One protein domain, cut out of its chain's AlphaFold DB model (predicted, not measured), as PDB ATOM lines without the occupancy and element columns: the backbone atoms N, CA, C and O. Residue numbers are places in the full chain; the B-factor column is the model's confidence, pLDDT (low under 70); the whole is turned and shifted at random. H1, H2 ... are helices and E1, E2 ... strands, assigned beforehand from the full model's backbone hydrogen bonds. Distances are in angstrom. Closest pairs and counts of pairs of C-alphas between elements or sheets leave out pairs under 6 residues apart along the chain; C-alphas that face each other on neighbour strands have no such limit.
ATOM      1  N   ILE A  36     139.733 152.899 125.844       96.62
ATOM      2  CA  ILE A  36     140.023 151.458 125.843       96.62
ATOM      3  C   ILE A  36     141.512 151.289 125.506       96.62
ATOM      4  O   ILE A  36     141.929 151.751 124.442       96.62
ATOM      5  N   PRO A  37     142.339 150.742 126.417       92.00
ATOM      6  CA  PRO A  37     143.790 150.883 126.305       92.00
ATOM      7  C   PRO A  37     144.450 149.900 125.330       92.00
ATOM      8  O   PRO A  37     145.410 150.284 124.667       92.00
ATOM      9  N   GLY A  38     143.963 148.663 125.240       92.00
ATOM     10  CA  GLY A  38     144.533 147.606 124.407       92.00
ATOM     11  C   GLY A  38     143.828 147.446 123.062       92.00
ATOM     12  O   GLY A  38     142.627 147.689 122.943       92.00
ATOM     13  N   GLY A  39     144.582 146.991 122.063       96.38
ATOM     14  CA  GLY A  39     144.105 146.621 120.732       96.38
ATOM     15  C   GLY A  39     145.236 146.007 119.907       96.38
ATOM     16  O   GLY A  39     146.392 146.405 120.050       96.38
ATOM     17  N   GLY A  40     144.915 145.000 119.092       98.00
ATOM     18  CA  GLY A  40     145.887 144.314 118.239       98.00
ATOM     19  C   GLY A  40     145.962 144.897 116.829       98.00
ATOM     20  O   GLY A  40     145.349 145.925 116.526       98.00
ATOM     21  N   THR A  41     146.682 144.209 115.947       98.06
ATOM     22  CA  THR A  41     146.735 144.510 114.505       98.06
ATOM     23  C   THR A  41     145.922 143.494 113.707       98.06
ATOM     24  O   THR A  41     145.388 142.537 114.261       98.06
ATOM     25  N   LEU A  42     145.810 143.680 112.391       96.88
ATOM     26  CA  LEU A  42     145.101 142.724 111.540       96.88
ATOM     27  C   LEU A  42     145.795 141.350 111.511       96.88
ATOM     28  O   LEU A  42     145.126 140.319 111.486       96.88
ATOM     29  N   GLU A  43     147.126 141.345 111.536       97.75
ATOM     30  CA  GLU A  43     147.971 140.149 111.535       97.75
ATOM     31  C   GLU A  43     148.010 139.482 112.913       97.75
ATOM     32  O   GLU A  43     148.095 138.259 113.002       97.75
ATOM     33  N   ASN A  44     147.935 140.285 113.980       97.94
ATOM     34  CA  ASN A  44     147.951 139.821 115.362       97.94
ATOM     35  C   ASN A  44     146.867 140.542 116.186       97.94
ATOM     36  O   ASN A  44     147.176 141.494 116.919       97.94
ATOM     37  N   PRO A  45     145.589 140.150 116.031       98.38
ATOM     38  CA  PRO A  45     144.491 140.772 116.758       98.38
ATOM     39  C   PRO A  45     144.590 140.466 118.253       98.38
ATOM     40  O   PRO A  45     145.111 139.427 118.654       98.38
ATOM     41  N   LEU A  46     144.052 141.355 119.089       98.56
ATOM     42  CA  LEU A  46     143.954 141.092 120.522       98.56
ATOM     43  C   LEU A  46     142.871 140.033 120.757       98.56
ATOM     44  O   LEU A  46     141.700 140.254 120.436       98.56
ATOM     45  N   GLU A  47     143.267 138.885 121.294       98.25
ATOM     46  CA  GLU A  47     142.382 137.749 121.540       98.25
ATOM     47  C   GLU A  47     141.569 137.962 122.825       98.25
ATOM     48  O   GLU A  47     142.114 138.138 123.912       98.25
ATOM     49  N   LEU A  48     140.242 137.932 122.708       98.38
ATOM     50  CA  LEU A  48     139.307 138.056 123.822       98.38
ATOM     51  C   LEU A  48     138.473 136.779 123.925       98.38
ATOM     52  O   LEU A  48     137.459 136.603 123.240       98.38
ATOM     53  N   PHE A  49     138.896 135.883 124.815       98.25
ATOM     54  CA  PHE A  49     138.204 134.625 125.068       98.25
ATOM     55  C   PHE A  49     137.093 134.788 126.112       98.25
ATOM     56  O   PHE A  49     137.342 134.985 127.300       98.25
ATOM     57  N   VAL A  50     135.839 134.637 125.687       97.62
ATOM     58  CA  VAL A  50     134.658 134.773 126.564       97.62
ATOM     59  C   VAL A  50     134.102 133.440 127.069       97.62
ATOM     60  O   VAL A  50     133.065 133.413 127.740       97.62
ATOM     61  N   GLY A  51     134.741 132.313 126.746       96.62
ATOM     62  CA  GLY A  51     134.239 130.983 127.097       96.62
ATOM     63  C   GLY A  51     132.817 130.760 126.570       96.62
ATOM     64  O   GLY A  51     132.589 130.794 125.364       96.62
ATOM     65  N   ASN A  52     131.853 130.540 127.472       95.81
ATOM     66  CA  ASN A  52     130.415 130.465 127.160       95.81
ATOM     67  C   ASN A  52     129.616 131.636 127.780       95.81
ATOM     68  O   ASN A  52     128.410 131.524 128.024       95.81
ATOM     69  N   ALA A  53     130.270 132.756 128.098       95.06
ATOM     70  CA  ALA A  53     129.639 133.915 128.724       95.06
ATOM     71  C   ALA A  53     128.988 134.825 127.667       95.06
ATOM     72  O   ALA A  53     129.602 135.756 127.152       95.06
ATOM     73  N   GLY A  54     127.712 134.572 127.358       93.12
ATOM     74  CA  GLY A  54     126.981 135.307 126.315       93.12
ATOM     75  C   GLY A  54     126.831 136.803 126.604       93.12
ATOM     76  O   GLY A  54     126.933 137.611 125.688       93.12
ATOM     77  N   THR A  55     126.649 137.177 127.871       93.25
ATOM     78  CA  THR A  55     126.582 138.585 128.289       93.25
ATOM     79  C   THR A  55     127.911 139.303 128.054       93.25
ATOM     80  O   THR A  55     127.922 140.383 127.474       93.25
ATOM     81  N   ALA A  56     129.036 138.672 128.418       95.75
ATOM     82  CA  ALA A  56     130.364 139.232 128.169       95.75
ATOM     83  C   ALA A  56     130.628 139.381 126.666       95.75
ATOM     84  O   ALA A  56     131.091 140.429 126.241       95.75
ATOM     85  N   ALA A  57     130.257 138.378 125.860       96.44
ATOM     86  CA  ALA A  57     130.373 138.442 124.405       96.44
ATOM     87  C   ALA A  57     129.675 139.680 123.815       96.44
ATOM     88  O   ALA A  57     130.264 140.404 123.021       96.44
ATOM     89  N   ARG A  58     128.428 139.940 124.221       95.81
ATOM     90  CA  ARG A  58     127.634 141.061 123.696       95.81
ATOM     91  C   ARG A  58     128.218 142.410 124.099       95.81
ATOM     92  O   ARG A  58     128.408 143.266 123.244       95.81
ATOM     93  N   PHE A  59     128.540 142.584 125.381       96.69
ATOM     94  CA  PHE A  59     129.079 143.850 125.878       96.69
ATOM     95  C   PHE A  59     130.484 144.129 125.354       96.69
ATOM     96  O   PHE A  59     130.757 145.247 124.941       96.69
ATOM     97  N   LEU A  60     131.356 143.120 125.284       97.75
ATOM     98  CA  LEU A  60     132.685 143.289 124.697       97.75
ATOM     99  C   LEU A  60     132.618 143.622 123.208       97.75
ATOM    100  O   LEU A  60     133.404 144.447 122.758       97.75
ATOM    101  N   ALA A  61     131.693 143.017 122.455       97.75
ATOM    102  CA  ALA A  61     131.558 143.299 121.030       97.75
ATOM    103  C   ALA A  61     131.243 144.777 120.757       97.75
ATOM    104  O   ALA A  61     131.828 145.359 119.849       97.75
ATOM    105  N   ALA A  62     130.363 145.385 121.557       97.25
ATOM    106  CA  ALA A  62     130.077 146.814 121.466       97.25
ATOM    107  C   ALA A  62     131.221 147.669 122.039       97.25
ATOM    108  O   ALA A  62     131.659 148.615 121.388       97.25
ATOM    109  N   LEU A  63     131.764 147.296 123.204       97.69
ATOM    110  CA  LEU A  63     132.841 148.035 123.864       97.69
ATOM    111  C   LEU A  63     134.049 148.204 122.939       97.69
ATOM    112  O   LEU A  63     134.511 149.317 122.731       97.69
ATOM    113  N   VAL A  64     134.556 147.122 122.343       98.19
ATOM    114  CA  VAL A  64     135.801 147.173 121.558       98.19
ATOM    115  C   VAL A  64     135.678 147.950 120.243       98.19
ATOM    116  O   VAL A  64     136.688 148.435 119.735       98.19
ATOM    117  N   CYS A  65     134.461 148.177 119.736       98.00
ATOM    118  CA  CYS A  65     134.219 149.114 118.634       98.00
ATOM    119  C   CYS A  65     134.655 150.547 118.993       98.00
ATOM    120  O   CYS A  65     135.194 151.261 118.143       98.00
ATOM    121  N   LEU A  66     134.487 150.945 120.261       97.25
ATOM    122  CA  LEU A  66     134.897 152.252 120.791       97.25
ATOM    123  C   LEU A  66     136.418 152.363 120.997       97.25
ATOM    124  O   LEU A  66     136.925 153.455 121.260       97.25
ATOM    125  N   GLY A  67     137.145 151.247 120.906       96.88
ATOM    126  CA  GLY A  67     138.597 151.194 121.031       96.88
ATOM    127  C   GLY A  67     139.319 151.551 119.736       96.88
ATOM    128  O   GLY A  67     138.753 152.146 118.817       96.88
ATOM    129  N   GLN A  68     140.594 151.177 119.666       97.19
ATOM    130  CA  GLN A  68     141.450 151.342 118.492       97.19
ATOM    131  C   GLN A  68     142.221 150.042 118.262       97.19
ATOM    132  O   GLN A  68     142.816 149.514 119.198       97.19
ATOM    133  N   GLY A  69     142.237 149.544 117.025       97.69
ATOM    134  CA  GLY A  69     142.922 148.300 116.654       97.69
ATOM    135  C   GLY A  69     141.961 147.164 116.309       97.69
ATOM    136  O   GLY A  69     140.782 147.390 116.048       97.69
ATOM    137  N   VAL A  70     142.472 145.935 116.266       98.69
ATOM    138  CA  VAL A  70     141.702 144.744 115.878       98.69
ATOM    139  C   VAL A  70     141.596 143.775 117.051       98.69
ATOM    140  O   VAL A  70     142.582 143.495 117.738       98.69
ATOM    141  N   TYR A  71     140.391 143.253 117.257       98.75
ATOM    142  CA  TYR A  71     140.041 142.353 118.350       98.75
ATOM    143  C   TYR A  71     139.428 141.078 117.785       98.75
ATOM    144  O   TYR A  71     138.508 141.149 116.967       98.75
ATOM    145  N   ARG A  72     139.882 139.911 118.241       98.62
ATOM    146  CA  ARG A  72     139.192 138.649 117.967       98.62
ATOM    147  C   ARG A  72     138.391 138.256 119.192       98.62
ATOM    148  O   ARG A  72     138.939 137.885 120.221       98.62
ATOM    149  N   LEU A  73     137.072 138.303 119.064       98.44
ATOM    150  CA  LEU A  73     136.173 137.823 120.099       98.44
ATOM    151  C   LEU A  73     135.799 136.371 119.794       98.44
ATOM    152  O   LEU A  73     135.267 136.079 118.721       98.44
ATOM    153  N   HIS A  74     136.072 135.452 120.718       98.25
ATOM    154  CA  HIS A  74     135.814 134.026 120.509       98.25
ATOM    155  C   HIS A  74     135.497 133.288 121.816       98.25
ATOM    156  O   HIS A  74     135.647 133.821 122.914       98.25
ATOM    157  N   GLY A  75     135.009 132.052 121.712       97.44
ATOM    158  CA  GLY A  75     134.619 131.257 122.870       97.44
ATOM    159  C   GLY A  75     134.748 129.761 122.622       97.44
ATOM    160  O   GLY A  75     135.464 129.314 121.729       97.44
ATOM    161  N   VAL A  76     134.055 128.973 123.439       97.75
ATOM    162  CA  VAL A  76     133.916 127.527 123.204       97.75
ATOM    163  C   VAL A  76     132.910 127.262 122.077       97.75
ATOM    164  O   VAL A  76     132.091 128.125 121.772       97.75
ATOM    165  N   ALA A  77     132.889 126.048 121.513       97.25
ATOM    166  CA  ALA A  77     132.004 125.684 120.394       97.25
ATOM    167  C   ALA A  77     130.529 126.084 120.607       97.25
ATOM    168  O   ALA A  77     129.914 126.692 119.735       97.25
ATOM    169  N   ARG A  78     129.985 125.868 121.814       96.81
ATOM    170  CA  ARG A  78     128.608 126.265 122.155       96.81
ATOM    171  C   ARG A  78     128.358 127.774 122.038       96.81
ATOM    172  O   ARG A  78     127.244 128.196 121.738       96.81
ATOM    173  N   MET A  79     129.372 128.602 122.274       96.31
ATOM    174  CA  MET A  79     129.273 130.054 122.136       96.31
ATOM    175  C   MET A  79     129.156 130.472 120.663       96.31
ATOM    176  O   MET A  79     128.479 131.452 120.365       96.31
ATOM    177  N   HIS A  80     129.734 129.703 119.739       95.62
ATOM    178  CA  HIS A  80     129.674 129.962 118.294       95.62
ATOM    179  C   HIS A  80     128.293 129.676 117.693       95.62
ATOM    180  O   HIS A  80     127.980 130.108 116.588       95.62
ATOM    181  N   GLU A  81     127.433 128.973 118.425       94.50
ATOM    182  CA  GLU A  81     126.060 128.696 118.009       94.50
ATOM    183  C   GLU A  81     125.089 129.805 118.427       94.50
ATOM    184  O   GLU A  81     124.024 129.948 117.816       94.50
ATOM    185  N   ARG A  82     125.451 130.587 119.454       92.94
ATOM    186  CA  ARG A  82     124.582 131.607 120.048       92.94
ATOM    187  C   ARG A  82     124.401 132.808 119.112       92.94
ATOM    188  O   ARG A  82     125.357 133.221 118.457       92.94
ATOM    189  N   PRO A  83     123.196 133.401 119.077       91.69
ATOM    190  CA  PRO A  83     122.894 134.508 118.180       91.69
ATOM    191  C   PRO A  83     123.660 135.779 118.571       91.69
ATOM    192  O   PRO A  83     123.642 136.181 119.741       91.69
ATOM    193  N   GLN A  84     124.298 136.397 117.572       93.88
ATOM    194  CA  GLN A  84     124.925 137.727 117.639       93.88
ATOM    195  C   GLN A  84     124.513 138.640 116.473       93.88
ATOM    196  O   GLN A  84     124.877 139.813 116.460       93.88
ATOM    197  N   ALA A  85     123.738 138.122 115.514       94.31
ATOM    198  CA  ALA A  85     123.488 138.790 114.245       94.31
ATOM    199  C   ALA A  85     122.855 140.168 114.401       94.31
ATOM    200  O   ALA A  85     123.396 141.134 113.877       94.31
ATOM    201  N   ALA A  86     121.783 140.292 115.186       93.88
ATOM    202  CA  ALA A  86     121.128 141.581 115.403       93.88
ATOM    203  C   ALA A  86     122.086 142.646 115.973       93.88
ATOM    204  O   ALA A  86     122.061 143.793 115.532       93.88
ATOM    205  N   LEU A  87     122.976 142.268 116.899       95.12
ATOM    206  CA  LEU A  87     123.989 143.176 117.440       95.12
ATOM    207  C   LEU A  87     125.039 143.553 116.389       95.12
ATOM    208  O   LEU A  87     125.367 144.728 116.252       95.12
ATOM    209  N   PHE A  88     125.560 142.582 115.637       96.88
ATOM    210  CA  PHE A  88     126.563 142.853 114.604       96.88
ATOM    211  C   PHE A  88     126.007 143.723 113.481       96.88
ATOM    212  O   PHE A  88     126.702 144.623 113.021       96.88
ATOM    213  N   GLN A  89     124.754 143.507 113.080       95.75
ATOM    214  CA  GLN A  89     124.094 144.354 112.095       95.75
ATOM    215  C   GLN A  89     123.914 145.782 112.621       95.75
ATOM    216  O   GLN A  89     124.325 146.719 111.945       95.75
ATOM    217  N   ALA A  90     123.435 145.962 113.855       95.44
ATOM    218  CA  ALA A  90     123.309 147.293 114.454       95.44
ATOM    219  C   ALA A  90     124.662 148.025 114.570       95.44
ATOM    220  O   ALA A  90     124.766 149.205 114.244       95.44
ATOM    221  N   LEU A  91     125.733 147.329 114.964       96.75
ATOM    222  CA  LEU A  91     127.078 147.913 115.009       96.75
ATOM    223  C   LEU A  91     127.593 148.287 113.607       96.75
ATOM    224  O   LEU A  91     128.241 149.322 113.451       96.75
ATOM    225  N   ARG A  92     127.281 147.492 112.574       97.19
ATOM    226  CA  ARG A  92     127.597 147.836 111.177       97.19
ATOM    227  C   ARG A  92     126.796 149.040 110.681       97.19
ATOM    228  O   ARG A  92     127.364 149.873 109.982       97.19
ATOM    229  N   GLU A  93     125.530 149.183 111.075       96.50
ATOM    230  CA  GLU A  93     124.721 150.383 110.801       96.50
ATOM    231  C   GLU A  93     125.326 151.644 111.440       96.50
ATOM    232  O   GLU A  93     125.338 152.705 110.819       96.50
ATOM    233  N   LEU A  94     125.924 151.520 112.632       96.62
ATOM    234  CA  LEU A  94     126.714 152.588 113.271       96.62
ATOM    235  C   LEU A  94     128.068 152.853 112.579       96.62
ATOM    236  O   LEU A  94     128.827 153.734 112.989       96.62
ATOM    237  N   GLY A  95     128.388 152.108 111.519       96.75
ATOM    238  CA  GLY A  95     129.588 152.283 110.711       96.75
ATOM    239  C   GLY A  95     130.828 151.567 111.249       96.75
ATOM    240  O   GLY A  95     131.935 151.887 110.809       96.75
ATOM    241  N   TYR A  96     130.679 150.624 112.185       97.88
ATOM    242  CA  TYR A  96     131.776 149.758 112.619       97.88
ATOM    243  C   TYR A  96     131.985 148.595 111.652       97.88
ATOM    244  O   TYR A  96     131.049 148.089 111.034       97.88
ATOM    245  N   ARG A  97     133.231 148.130 111.540       98.00
ATOM    246  CA  ARG A  97     133.564 146.957 110.733       98.00
ATOM    247  C   ARG A  97     133.666 145.724 111.626       98.00
ATOM    248  O   ARG A  97     134.488 145.674 112.540       98.00
ATOM    249  N   ILE A  98     132.844 144.724 111.318       98.38
ATOM    250  CA  ILE A  98     132.816 143.429 112.004       98.38
ATOM    251  C   ILE A  98     132.832 142.325 110.954       98.38
ATOM    252  O   ILE A  98     131.845 142.130 110.233       98.38
ATOM    253  N   ASP A  99     133.933 141.584 110.915       98.31
ATOM    254  CA  ASP A  99     134.140 140.464 110.008       98.31
ATOM    255  C   ASP A  99     133.744 139.163 110.738       98.31
ATOM    256  O   ASP A  99     134.428 138.695 111.654       98.31
ATOM    257  N   SER A 100     132.602 138.590 110.347       97.50
ATOM    258  CA  SER A 100     132.081 137.310 110.845       97.50
ATOM    259  C   SER A 100     131.415 136.553 109.688       97.50
ATOM    260  O   SER A 100     130.510 137.110 109.065       97.50
ATOM    261  N   PRO A 101     131.815 135.304 109.382       92.62
ATOM    262  CA  PRO A 101     131.276 134.562 108.237       92.62
ATOM    263  C   PRO A 101     129.774 134.258 108.310       92.62
ATOM    264  O   PRO A 101     129.139 134.052 107.282       92.62
ATOM    265  N   ASN A 102     129.213 134.169 109.515       95.19
ATOM    266  CA  ASN A 102     127.842 133.714 109.755       95.19
ATOM    267  C   ASN A 102     127.110 134.562 110.804       95.19
ATOM    268  O   ASN A 102     126.143 134.091 111.404       95.19
ATOM    269  N   ASP A 103     127.595 135.781 111.054       96.31
ATOM    270  CA  ASP A 103     127.069 136.691 112.072       96.31
ATOM    271  C   ASP A 103     127.019 136.083 113.493       96.31
ATOM    272  O   ASP A 103     126.146 136.383 114.317       96.31
ATOM    273  N   LYS A 104     127.995 135.216 113.795       96.62
ATOM    274  CA  LYS A 104     128.241 134.622 115.116       96.62
ATOM    275  C   LYS A 104     129.715 134.735 115.503       96.62
ATOM    276  O   LYS A 104     130.547 135.227 114.742       96.62
ATOM    277  N   LEU A 105     130.040 134.297 116.719       97.25
ATOM    278  CA  LEU A 105     131.435 134.131 117.124       97.25
ATOM    279  C   LEU A 105     132.044 132.878 116.467       97.25
ATOM    280  O   LEU A 105     131.316 131.907 116.257       97.25
ATOM    281  N   PRO A 106     133.360 132.859 116.198       98.06
ATOM    282  CA  PRO A 106     134.315 133.948 116.412       98.06
ATOM    283  C   PRO A 106     134.125 135.106 115.419       98.06
ATOM    284  O   PRO A 106     133.730 134.891 114.276       98.06
ATOM    285  N   ALA A 107     134.425 136.329 115.856       98.50
ATOM    286  CA  ALA A 107     134.340 137.529 115.026       98.50
ATOM    287  C   ALA A 107     135.590 138.398 115.188       98.50
ATOM    288  O   ALA A 107     136.128 138.515 116.293       98.50
ATOM    289  N   LEU A 108     136.033 139.012 114.091       98.69
ATOM    290  CA  LEU A 108     137.042 140.067 114.106       98.69
ATOM    291  C   LEU A 108     136.342 141.424 114.117       98.69
ATOM    292  O   LEU A 108     135.564 141.740 113.219       98.69
ATOM    293  N   ILE A 109     136.620 142.220 115.140       98.62
ATOM    294  CA  ILE A 109     136.031 143.539 115.345       98.62
ATOM    295  C   ILE A 109     137.138 144.571 115.187       98.62
ATOM    296  O   ILE A 109     138.190 144.467 115.819       98.62
ATOM    297  N   HIS A 110     136.900 145.560 114.331       98.56
ATOM    298  CA  HIS A 110     137.845 146.640 114.073       98.56
ATOM    299  C   HIS A 110     137.402 147.863 114.873       98.56
ATOM    300  O   HIS A 110     136.417 148.520 114.527       98.56
ATOM    301  N   GLY A 111     138.121 148.142 115.957       97.88
ATOM    302  CA  GLY A 111     137.938 149.342 116.761       97.88
ATOM    303  C   GLY A 111     138.263 150.584 115.943       97.88
ATOM    304  O   GLY A 111     139.278 150.638 115.247       97.88
ATOM    305  N   GLY A 112     137.380 151.577 116.015       95.62
ATOM    306  CA  GLY A 112     137.500 152.815 115.248       95.62
ATOM    307  C   GLY A 112     137.091 154.057 116.027       95.62
ATOM    308  O   GLY A 112     136.839 155.090 115.407       95.62
ATOM    309  N   GLY A 113     137.001 153.955 117.355       96.00
ATOM    310  CA  GLY A 113     136.563 155.023 118.242       96.00
ATOM    311  C   GLY A 113     135.045 155.260 118.261       96.00
ATOM    312  O   GLY A 113     134.297 154.663 117.482       96.00
ATOM    313  N   PRO A 114     134.561 156.148 119.145       93.69
ATOM    314  CA  PRO A 114     133.163 156.571 119.173       93.69
ATOM    315  C   PRO A 114     132.717 157.178 117.838       93.69
ATOM    316  O   PRO A 114     133.434 157.983 117.240       93.69
ATOM    317  N   ARG A 115     131.515 156.814 117.383       91.94
ATOM    318  CA  ARG A 115     130.914 157.315 116.141       91.94
ATOM    319  C   ARG A 115     129.519 157.859 116.403       91.94
ATOM    320  O   ARG A 115     128.744 157.264 117.143       91.94
ATOM    321  N   ALA A 116     129.197 158.979 115.764       92.00
ATOM    322  CA  ALA A 116     127.822 159.442 115.672       92.00
ATOM    323  C   ALA A 116     127.100 158.638 114.584       92.00
ATOM    324  O   ALA A 116     127.640 158.437 113.496       92.00
ATOM    325  N   GLY A 117     125.882 158.194 114.868       91.38
ATOM    326  CA  GLY A 117     125.100 157.395 113.940       91.38
ATOM    327  C   GLY A 117     123.762 156.998 114.539       91.38
ATOM    328  O   GLY A 117     123.474 157.292 115.697       91.38
ATOM    329  N   ASN A 118     122.958 156.321 113.728       92.94
ATOM    330  CA  ASN A 118     121.693 155.739 114.144       92.94
ATOM    331  C   ASN A 118     121.681 154.278 113.706       92.94
ATOM    332  O   ASN A 118     122.074 153.974 112.583       92.94
ATOM    333  N   CYS A 119     121.185 153.401 114.566       93.62
ATOM    334  CA  CYS A 119     120.928 152.008 114.229       93.62
ATOM    335  C   CYS A 119     119.553 151.588 114.736       93.62
ATOM    336  O   CYS A 119     118.983 152.214 115.637       93.62
ATOM    337  N   ARG A 120     119.035 150.493 114.193       90.69
ATOM    338  CA  ARG A 120     117.827 149.837 114.683       90.69
ATOM    339  C   ARG A 120     118.183 148.459 115.218       90.69
ATOM    340  O   ARG A 120     118.848 147.669 114.566       90.69
ATOM    341  N   VAL A 121     117.666 148.145 116.398       86.94
ATOM    342  CA  VAL A 121     117.774 146.809 116.981       86.94
ATOM    343  C   VAL A 121     116.388 146.346 117.408       86.94
ATOM    344  O   VAL A 121     115.650 147.096 118.050       86.94
ATOM    345  N   SER A 122     116.004 145.130 117.015       83.12
ATOM    346  CA  SER A 122     114.780 144.512 117.528       83.12
ATOM    347  C   SER A 122     115.025 144.004 118.945       83.12
ATOM    348  O   SER A 122     116.045 143.372 119.224       83.12
ATOM    349  N   ILE A 123     114.073 144.259 119.839       79.81
ATOM    350  CA  ILE A 123     114.102 143.746 121.215       79.81
ATOM    351  C   ILE A 123     113.454 142.363 121.345       79.81
ATOM    352  O   ILE A 123     113.511 141.773 122.420       79.81
ATOM    353  N   GLU A 124     112.851 141.847 120.271       79.56
ATOM    354  CA  GLU A 124     112.126 140.571 120.277       79.56
ATOM    355  C   GLU A 124     113.063 139.376 120.492       79.56
ATOM    356  O   GLU A 124     112.712 138.436 121.199       79.56
ATOM    357  N   GLU A 125     114.279 139.424 119.933       71.06
ATOM    358  CA  GLU A 125     115.262 138.347 120.096       71.06
ATOM    359  C   GLU A 125     116.035 138.449 121.416       71.06
ATOM    360  O   GLU A 125     116.260 137.448 122.102       71.06
ATOM    361  N   SER A 126     116.507 139.652 121.765       76.00
ATOM    362  CA  SER A 126     117.245 139.871 123.008       76.00
ATOM    363  C   SER A 126     117.359 141.346 123.380       76.00
ATOM    364  O   SER A 126     117.989 142.136 122.676       76.00
ATOM    365  N   SER A 127     116.883 141.697 124.574       82.94
ATOM    366  CA  SER A 127     117.102 143.024 125.165       82.94
ATOM    367  C   SER A 127     118.581 143.332 125.435       82.94
ATOM    368  O   SER A 127     118.972 144.496 125.468       82.94
ATOM    369  N   GLN A 128     119.430 142.305 125.564       81.50
ATOM    370  CA  GLN A 128     120.863 142.476 125.824       81.50
ATOM    371  C   GLN A 128     121.601 143.144 124.661       81.50
ATOM    372  O   GLN A 128     122.655 143.733 124.885       81.50
ATOM    373  N   PHE A 129     121.071 143.070 123.435       86.94
ATOM    374  CA  PHE A 129     121.650 143.774 122.291       86.94
ATOM    375  C   PHE A 129     121.463 145.286 122.428       86.94
ATOM    376  O   PHE A 129     122.425 146.031 122.286       86.94
ATOM    377  N   ALA A 130     120.260 145.730 122.804       87.12
ATOM    378  CA  ALA A 130     120.005 147.134 123.107       87.12
ATOM    379  C   ALA A 130     120.854 147.618 124.293       87.12
ATOM    380  O   ALA A 130     121.467 148.675 124.204       87.12
ATOM    381  N   SER A 131     120.966 146.828 125.371       90.12
ATOM    382  CA  SER A 131     121.836 147.186 126.503       90.12
ATOM    383  C   SER A 131     123.304 147.319 126.101       90.12
ATOM    384  O   SER A 131     123.978 148.205 126.603       90.12
ATOM    385  N   ALA A 132     123.799 146.464 125.200       91.19
ATOM    386  CA  ALA A 132     125.176 146.539 124.721       91.19
ATOM    387  C   ALA A 132     125.453 147.809 123.907       91.19
ATOM    388  O   ALA A 132     126.549 148.335 123.994       91.19
ATOM    389  N   LEU A 133     124.482 148.287 123.125       90.12
ATOM    390  CA  LEU A 133     124.619 149.495 122.301       90.12
ATOM    391  C   LEU A 133     124.497 150.798 123.108       90.12
ATOM    392  O   LEU A 133     124.975 151.835 122.663       90.12
ATOM    393  N   LEU A 134     123.800 150.759 124.247       89.75
ATOM    394  CA  LEU A 134     123.562 151.925 125.106       89.75
ATOM    395  C   LEU A 134     124.694 152.192 126.112       89.75
ATOM    396  O   LEU A 134     124.750 153.295 126.658       89.75
ATOM    397  N   LEU A 135     125.520 151.184 126.397       84.19
ATOM    398  CA  LEU A 135     126.690 151.268 127.278       84.19
ATOM    399  C   LEU A 135     127.934 151.679 126.488       84.19
ATOM    400  O   LEU A 135     128.719 152.476 127.047       84.19
TER     401      LEU A 135
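This is residues 36 to 135 of the 135 residues of the protein "EPSP_synthase domain-containing protein" of Verrucomicrobia bacterium (UniProt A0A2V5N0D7). A twisted sheet of four strands, E1 E2 E4 E3, has H1 packed along one face, while H3 and H4 join H1 in a triangle of three helices that run nearly parallel. H4 packs on H1 and H3, away from the sheet, and the short H2 lies off one end of the sheet. The printed part has 100 residues with four named helices and four named strands, in the order E1 H1 E2 H2 H3 E3 E4 H4; the sheet is mixed and the class is mixed, helices and strands. The whole is compact, with a radius of gyration of the C-alphas of 12.3 A, and spans 36 by 34 by 22 A.

After residues 36 to 45, find C-alpha 46 at (143.954, 141.092, 120.522), where E1, residues 46 to 49, begins. H1, residues 54 to 65, runs 17.4 A, and E2, residues 68 to 74, runs 18.3 A from C-alpha 68 at (141.450, 151.342, 118.492). Next come H2, residues 77 to 81, H3, residues 85 to 93, 12.2 A long, and E3, residues 97 to 99. E4, residues 107 to 112, runs 15.6 A, and H4, residues 127 to 134, runs 11.0 A to C-alpha 134 at (123.562, 151.925, 125.106).

Begin at E1 and E2, which are parallel, with N 48 and O 72 2.8 A apart. E2 and E4 are antiparallel, with N 109 and O 71 at 2.8 A. E3 and E4 form an antiparallel hairpin, with N 99 and O 108 at 2.8 A. E1, H1, E2 is a strand-helix-strand unit, two parallel neighbour strands with a helix between, and E2, H2 H3, E3 is a split one, with E4 between its strands; both crossovers are right-handed. H1 is on the sheet at a height of 9.2 A over the sheet, over E2 and only just over E4, with 3 of its C-alphas; H1 and H3 on one face of the sheet make two layers, one of helices and one of strands. H4 touches H1 at Phe 59 and Ala 132, whose C-alphas are 4.9 A apart, and touches H3 at Leu 87 and Phe 129, 5.4 A between C-alphas. Both tilts are shallow, 23 and 22 degrees, the same way. H2 is not on the sheet. In H3 and H4 every O i to N i+4 pair is within hydrogen-bond range; in H1 7 of 8 are, in H2 0 of 1, beside 2 of 2 O i to N i+3 pairs.

The C-alphas of Glu 43 and Glu 124, the two farthest apart, are 36.9 A apart. The printed part has no cut. Look along residues 113 to 126 for the long link, E4 to H4. Mean pLDDT of the printed part is 94.5, and no printed residue is under 70.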